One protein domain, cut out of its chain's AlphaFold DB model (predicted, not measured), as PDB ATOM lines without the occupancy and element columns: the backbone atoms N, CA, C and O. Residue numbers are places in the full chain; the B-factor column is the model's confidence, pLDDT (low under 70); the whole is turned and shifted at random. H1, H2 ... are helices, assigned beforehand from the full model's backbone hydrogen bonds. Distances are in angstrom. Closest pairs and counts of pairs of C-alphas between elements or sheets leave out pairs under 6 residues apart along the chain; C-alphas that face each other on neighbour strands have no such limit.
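What this domain is: This is residues 2 to 50 of the 137 residues of an uncharacterized protein of Araneus ventricosus (UniProt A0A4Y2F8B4). One long helix, H1, makes the longest axis; after it the chain hooks back through short H2 to short H3, which packs on residues 17 to 24 of H1. Residues 2 to 13 stick out at one end, residues 26 to 33 at the turn. The printed part has 49 residues with three named helices, H1, H2, H3 in chain order, and no named strand: all helix. It is loose, radius of gyration of the C-alphas 13.6 A, and flat, spanning 46 by 26 by 10 A.

Where its parts are: H1, residues 5 to 26, begins at C-alpha 5 (25.813, -19.171, -13.467) and is 32.2 A long. H2 is residues 31 to 36. H3, residues 40 to 45, ends at C-alpha 45 (48.515, -20.500, -19.615).

How they stand to each other: H1 and H3 touch, closest at the C-alphas of Asn 21 and Ile 40, 5.2 A apart. They run opposite ways at a steep tilt of 55 degrees. H2 is apart from both. Each O i to N i+4 pair is within hydrogen-bond range in H1 and H3; H2 has 1 of 2.

The domain as a whole: The C-alphas farthest apart, Ser 2 and Phe 32, are 45.9 A apart. The printed part has no cut, both links are tight, and no printed residue is under 70 in pLDDT.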
ATOM      1  N   SER A   2      19.751 -20.993  -5.579       90.44
ATOM      2  CA  SER A   2      20.142 -21.397  -6.937       90.44
ATOM      3  C   SER A   2      21.659 -21.362  -7.086       90.44
ATOM      4  O   SER A   2      22.308 -20.442  -6.588       90.44
ATOM      5  N   VAL A   3      22.220 -22.339  -7.791       92.56
ATOM      6  CA  VAL A   3      23.650 -22.359  -8.110       92.56
ATOM      7  C   VAL A   3      23.990 -21.167  -9.024       92.56
ATOM      8  O   VAL A   3      23.243 -20.906  -9.971       92.56
ATOM      9  N   PRO A   4      25.086 -20.428  -8.770       96.75
ATOM     10  CA  PRO A   4      25.492 -19.312  -9.621       96.75
ATOM     11  C   PRO A   4      25.818 -19.753 -11.053       96.75
ATOM     12  O   PRO A   4      26.447 -20.787 -11.267       96.75
ATOM     13  N   LYS A   5      25.481 -18.924 -12.049       95.50
ATOM     14  CA  LYS A   5      25.813 -19.171 -13.467       95.50
ATOM     15  C   LYS A   5      27.309 -19.434 -13.690       95.50
ATOM     16  O   LYS A   5      27.670 -20.331 -14.446       95.50
ATOM     17  N   SER A   6      28.163 -18.690 -12.988       96.31
ATOM     18  CA  SER A   6      29.624 -18.808 -13.065       96.31
ATOM     19  C   SER A   6      30.136 -20.208 -12.715       96.31
ATOM     20  O   SER A   6      31.129 -20.653 -13.286       96.31
ATOM     21  N   PHE A   7      29.447 -20.930 -11.825       96.50
ATOM     22  CA  PHE A   7      29.797 -22.307 -11.488       96.50
ATOM     23  C   PHE A   7      29.626 -23.232 -12.698       96.50
ATOM     24  O   PHE A   7      30.555 -23.949 -13.061       96.50
ATOM     25  N   TYR A   8      28.472 -23.168 -13.371       96.94
ATOM     26  CA  TYR A   8      28.217 -23.970 -14.570       96.94
ATOM     27  C   TYR A   8      29.195 -23.635 -15.701       96.94
ATOM     28  O   TYR A   8      29.680 -24.538 -16.379       96.94
ATOM     29  N   GLU A   9      29.521 -22.352 -15.879       96.38
ATOM     30  CA  GLU A   9      30.509 -21.911 -16.869       96.38
ATOM     31  C   GLU A   9      31.910 -22.471 -16.576       96.38
ATOM     32  O   GLU A   9      32.579 -22.938 -17.501       96.38
ATOM     33  N   SER A  10      32.339 -22.485 -15.307       96.50
ATOM     34  CA  SER A  10      33.632 -23.064 -14.910       96.50
ATOM     35  C   SER A  10      33.685 -24.560 -15.197       96.50
ATOM     36  O   SER A  10      34.589 -25.023 -15.890       96.50
ATOM     37  N   VAL A  11      32.672 -25.304 -14.742       97.19
ATOM     38  CA  VAL A  11      32.595 -26.760 -14.927       97.19
ATOM     39  C   VAL A  11      32.570 -27.120 -16.413       97.19
ATOM     40  O   VAL A  11      33.286 -28.019 -16.858       97.19
ATOM     41  N   PHE A  12      31.787 -26.392 -17.212       97.25
ATOM     42  CA  PHE A  12      31.730 -26.615 -18.652       97.25
ATOM     43  C   PHE A  12      33.083 -26.348 -19.320       97.25
ATOM     44  O   PHE A  12      33.553 -27.163 -20.117       97.25
ATOM     45  N   LYS A  13      33.743 -25.239 -18.966       96.00
ATOM     46  CA  LYS A  13      35.064 -24.885 -19.495       96.00
ATOM     47  C   LYS A  13      36.115 -25.940 -19.153       96.00
ATOM     48  O   LYS A  13      36.885 -26.327 -20.030       96.00
ATOM     49  N   GLU A  14      36.143 -26.416 -17.912       96.94
ATOM     50  CA  GLU A  14      37.053 -27.478 -17.470       96.94
ATOM     51  C   GLU A  14      36.833 -28.770 -18.261       96.94
ATOM     52  O   GLU A  14      37.796 -29.359 -18.758       96.94
ATOM     53  N   ASN A  15      35.573 -29.164 -18.462       97.62
ATOM     54  CA  ASN A  15      35.233 -30.341 -19.252       97.62
ATOM     55  C   ASN A  15      35.686 -30.205 -20.718       97.62
ATOM     56  O   ASN A  15      36.335 -31.107 -21.246       97.62
ATOM     57  N   VAL A  16      35.422 -29.063 -21.364       97.94
ATOM     58  CA  VAL A  16      35.848 -28.811 -22.753       97.94
ATOM     59  C   VAL A  16      37.372 -28.830 -22.882       97.94
ATOM     60  O   VAL A  16      37.902 -29.470 -23.789       97.94
ATOM     61  N   ILE A  17      38.094 -28.170 -21.970       96.81
ATOM     62  CA  ILE A  17      39.564 -28.155 -21.987       96.81
ATOM     63  C   ILE A  17      40.123 -29.563 -21.770       96.81
ATOM     64  O   ILE A  17      41.085 -29.941 -22.439       96.81
ATOM     65  N   SER A  18      39.527 -30.347 -20.869       97.62
ATOM     66  CA  SER A  18      39.935 -31.729 -20.606       97.62
ATOM     67  C   SER A  18      39.768 -32.614 -21.844       97.62
ATOM     68  O   SER A  18      40.721 -33.275 -22.269       97.62
ATOM     69  N   GLN A  19      38.599 -32.558 -22.491       97.88
ATOM     70  CA  GLN A  19      38.327 -33.299 -23.725       97.88
ATOM     71  C   GLN A  19      39.267 -32.874 -24.855       97.88
ATOM     72  O   GLN A  19      39.891 -33.725 -25.491       97.88
ATOM     73  N   TRP A  20      39.445 -31.564 -25.057       96.81
ATOM     74  CA  TRP A  20      40.363 -31.044 -26.066       96.81
ATOM     75  C   TRP A  20      41.800 -31.501 -25.803       96.81
ATOM     76  O   TRP A  20      42.474 -31.963 -26.724       96.81
ATOM     77  N   ASN A  21      42.263 -31.442 -24.552       96.88
ATOM     78  CA  ASN A  21      43.594 -31.919 -24.200       96.88
ATOM     79  C   ASN A  21      43.746 -33.421 -24.454       96.88
ATOM     80  O   ASN A  21      44.774 -33.823 -24.984       96.88
ATOM     81  N   SER A  22      42.742 -34.238 -24.133       96.88
ATOM     82  CA  SER A  22      42.766 -35.681 -24.405       96.88
ATOM     83  C   SER A  22      42.923 -35.970 -25.902       96.88
ATOM     84  O   SER A  22      43.869 -36.648 -26.311       96.88
ATOM     85  N   CYS A  23      42.079 -35.357 -26.741       96.06
ATOM     86  CA  CYS A  23      42.193 -35.461 -28.197       96.06
ATOM     87  C   CYS A  23      43.561 -34.978 -28.691       96.06
ATOM     88  O   CYS A  23      44.182 -35.620 -29.538       96.06
ATOM     89  N   TYR A  24      44.048 -33.864 -28.140       94.50
ATOM     90  CA  TYR A  24      45.352 -33.319 -28.475       94.50
ATOM     91  C   TYR A  24      46.475 -34.296 -28.127       94.50
ATOM     92  O   TYR A  24      47.287 -34.564 -29.001       94.50
ATOM     93  N   GLN A  25      46.507 -34.883 -26.926       93.25
ATOM     94  CA  GLN A  25      47.544 -35.841 -26.519       93.25
ATOM     95  C   GLN A  25      47.582 -37.069 -27.430       93.25
ATOM     96  O   GLN A  25      48.647 -37.415 -27.940       93.25
ATOM     97  N   ILE A  26      46.421 -37.677 -27.678       94.81
ATOM     98  CA  ILE A  26      46.295 -38.942 -28.418       94.81
ATOM     99  C   ILE A  26      46.547 -38.751 -29.919       94.81
ATOM    100  O   ILE A  26      47.020 -39.659 -30.599       94.81
ATOM    101  N   SER A  27      46.254 -37.565 -30.451       92.62
ATOM    102  CA  SER A  27      46.451 -37.250 -31.864       92.62
ATOM    103  C   SER A  27      47.902 -37.464 -32.317       92.62
ATOM    104  O   SER A  27      48.841 -36.964 -31.704       92.62
ATOM    105  N   HIS A  28      48.104 -38.134 -33.449       88.12
ATOM    106  CA  HIS A  28      49.424 -38.219 -34.089       88.12
ATOM    107  C   HIS A  28      49.787 -36.925 -34.859       88.12
ATOM    108  O   HIS A  28      50.918 -36.740 -35.319       88.12
ATOM    109  N   TYR A  29      48.829 -36.007 -35.016       84.25
ATOM    110  CA  TYR A  29      49.035 -34.717 -35.667       84.25
ATOM    111  C   TYR A  29      49.722 -33.717 -34.730       84.25
ATOM    112  O   TYR A  29      49.819 -33.921 -33.520       84.25
ATOM    113  N   ALA A  30      50.199 -32.612 -35.311       84.44
ATOM    114  CA  ALA A  30      50.825 -31.511 -34.578       84.44
ATOM    115  C   ALA A  30      52.058 -31.921 -33.746       84.44
ATOM    116  O   ALA A  30      52.375 -31.261 -32.762       84.44
ATOM    117  N   LYS A  31      52.775 -32.985 -34.147       85.88
ATOM    118  CA  LYS A  31      53.991 -33.464 -33.464       85.88
ATOM    119  C   LYS A  31      54.970 -32.326 -33.166       85.88
ATOM    120  O   LYS A  31      55.415 -32.203 -32.038       85.88
ATOM    121  N   PHE A  32      55.221 -31.469 -34.156       83.75
ATOM    122  CA  PHE A  32      56.121 -30.330 -33.994       83.75
ATOM    123  C   PHE A  32      55.560 -29.286 -33.015       83.75
ATOM    124  O   PHE A  32      56.243 -28.879 -32.086       83.75
ATOM    125  N   THR A  33      54.275 -28.932 -33.125       88.19
ATOM    126  CA  THR A  33      53.615 -28.012 -32.181       88.19
ATOM    127  C   THR A  33      53.638 -28.530 -30.740       88.19
ATOM    128  O   THR A  33      53.774 -27.736 -29.811       88.19
ATOM    129  N   LYS A  34      53.538 -29.850 -30.538       89.88
ATOM    130  CA  LYS A  34      53.597 -30.497 -29.218       89.88
ATOM    131  C   LYS A  34      54.952 -30.369 -28.535       89.88
ATOM    132  O   LYS A  34      54.987 -30.391 -27.310       89.88
ATOM    133  N   GLU A  35      56.036 -30.200 -29.290       87.06
ATOM    134  CA  GLU A  35      57.363 -29.935 -28.719       87.06
ATOM    135  C   GLU A  35      57.389 -28.578 -27.991       87.06
ATOM    136  O   GLU A  35      58.038 -28.450 -26.956       87.06
ATOM    137  N   PHE A  36      56.614 -27.593 -28.466       84.94
ATOM    138  CA  PHE A  36      56.483 -26.269 -27.837       84.94
ATOM    139  C   PHE A  36      55.337 -26.195 -26.827       84.94
ATOM    140  O   PHE A  36      55.458 -25.569 -25.775       84.94
ATOM    141  N   PHE A  37      54.209 -26.826 -27.147       91.31
ATOM    142  CA  PHE A  37      53.009 -26.835 -26.319       91.31
ATOM    143  C   PHE A  37      52.572 -28.275 -26.067       91.31
ATOM    144  O   PHE A  37      51.682 -28.777 -26.760       91.31
ATOM    145  N   PRO A  38      53.156 -28.949 -25.060       92.56
ATOM    146  CA  PRO A  38      52.865 -30.353 -24.800       92.56
ATOM    147  C   PRO A  38      51.414 -30.598 -24.413       92.56
ATOM    148  O   PRO A  38      50.920 -31.692 -24.627       92.56
ATOM    149  N   SER A  39      50.711 -29.601 -23.867       94.56
ATOM    150  CA  SER A  39      49.311 -29.717 -23.452       94.56
ATOM    151  C   SER A  39      48.508 -28.456 -23.762       94.56
ATOM    152  O   SER A  39      49.044 -27.343 -23.786       94.56
ATOM    153  N   ILE A  40      47.197 -28.626 -23.945       94.31
ATOM    154  CA  ILE A  40      46.262 -27.514 -24.153       94.31
ATOM    155  C   ILE A  40      46.238 -26.561 -22.947       94.31
ATOM    156  O   ILE A  40      46.367 -25.354 -23.163       94.31
ATOM    157  N   PRO A  41      46.164 -27.031 -21.682       95.06
ATOM    158  CA  PRO A  41      46.276 -26.140 -20.530       95.06
ATOM    159  C   PRO A  41      47.596 -25.367 -20.505       95.06
ATOM    160  O   PRO A  41      47.596 -24.189 -20.158       95.06
ATOM    161  N   GLY A  42      48.707 -26.000 -20.902       90.50
ATOM    162  CA  GLY A  42      50.003 -25.334 -21.035       90.50
ATOM    163  C   GLY A  42      49.937 -24.169 -22.019       90.50
ATOM    164  O   GLY A  42      50.249 -23.040 -21.650       90.50
ATOM    165  N   ARG A  43      49.415 -24.407 -23.230       91.94
ATOM    166  CA  ARG A  43      49.222 -23.351 -24.235       91.94
ATOM    167  C   ARG A  43      48.321 -22.222 -23.737       91.94
ATOM    168  O   ARG A  43      48.641 -21.060 -23.979       91.94
ATOM    169  N   LEU A  44      47.204 -22.539 -23.079       91.12
ATOM    170  CA  LEU A  44      46.252 -21.540 -22.574       91.12
ATOM    171  C   LEU A  44      46.837 -20.687 -21.437       91.12
ATOM    172  O   LEU A  44      46.467 -19.524 -21.306       91.12
ATOM    173  N   LYS A  45      47.766 -21.240 -20.645       91.06
ATOM    174  CA  LYS A  45      48.515 -20.500 -19.615       91.06
ATOM    175  C   LYS A  45      49.597 -19.589 -20.203       91.06
ATOM    176  O   LYS A  45      49.959 -18.605 -19.567       91.06
ATOM    177  N   SER A  46      50.085 -19.868 -21.413       86.44
ATOM    178  CA  SER A  46      51.043 -19.019 -22.139       86.44
ATOM    179  C   SER A  46      50.372 -17.762 -22.715       86.44
ATOM    180  O   SER A  46      50.306 -17.578 -23.933       86.44
ATOM    181  N   ILE A  47      49.860 -16.892 -21.843       86.06
ATOM    182  CA  ILE A  47      49.124 -15.675 -22.224       86.06
ATOM    183  C   ILE A  47      50.001 -14.643 -22.946       86.06
ATOM    184  O   ILE A  47      49.503 -13.895 -23.780       86.06
ATOM    185  N   HIS A  48      51.309 -14.645 -22.679       86.12
ATOM    186  CA  HIS A  48      52.278 -13.754 -23.327       86.12
ATOM    187  C   HIS A  48      52.697 -14.241 -24.719       86.12
ATOM    188  O   HIS A  48      53.314 -13.500 -25.478       86.12
ATOM    189  N   PHE A  49      52.357 -15.482 -25.081       83.62
ATOM    190  CA  PHE A  49      52.655 -16.009 -26.405       83.62
ATOM    191  C   PHE A  49      51.594 -15.558 -27.412       83.62
ATOM    192  O   PHE A  49      50.492 -16.123 -27.491       83.62
ATOM    193  N   ILE A  50      51.963 -14.558 -28.210       85.69
ATOM    194  CA  ILE A  50      51.147 -13.992 -29.285       85.69
ATOM    195  C   ILE A  50      51.753 -14.441 -30.623       85.69
ATOM    196  O   ILE A  50      52.731 -13.852 -31.088       85.69
TER     197      ILE A  50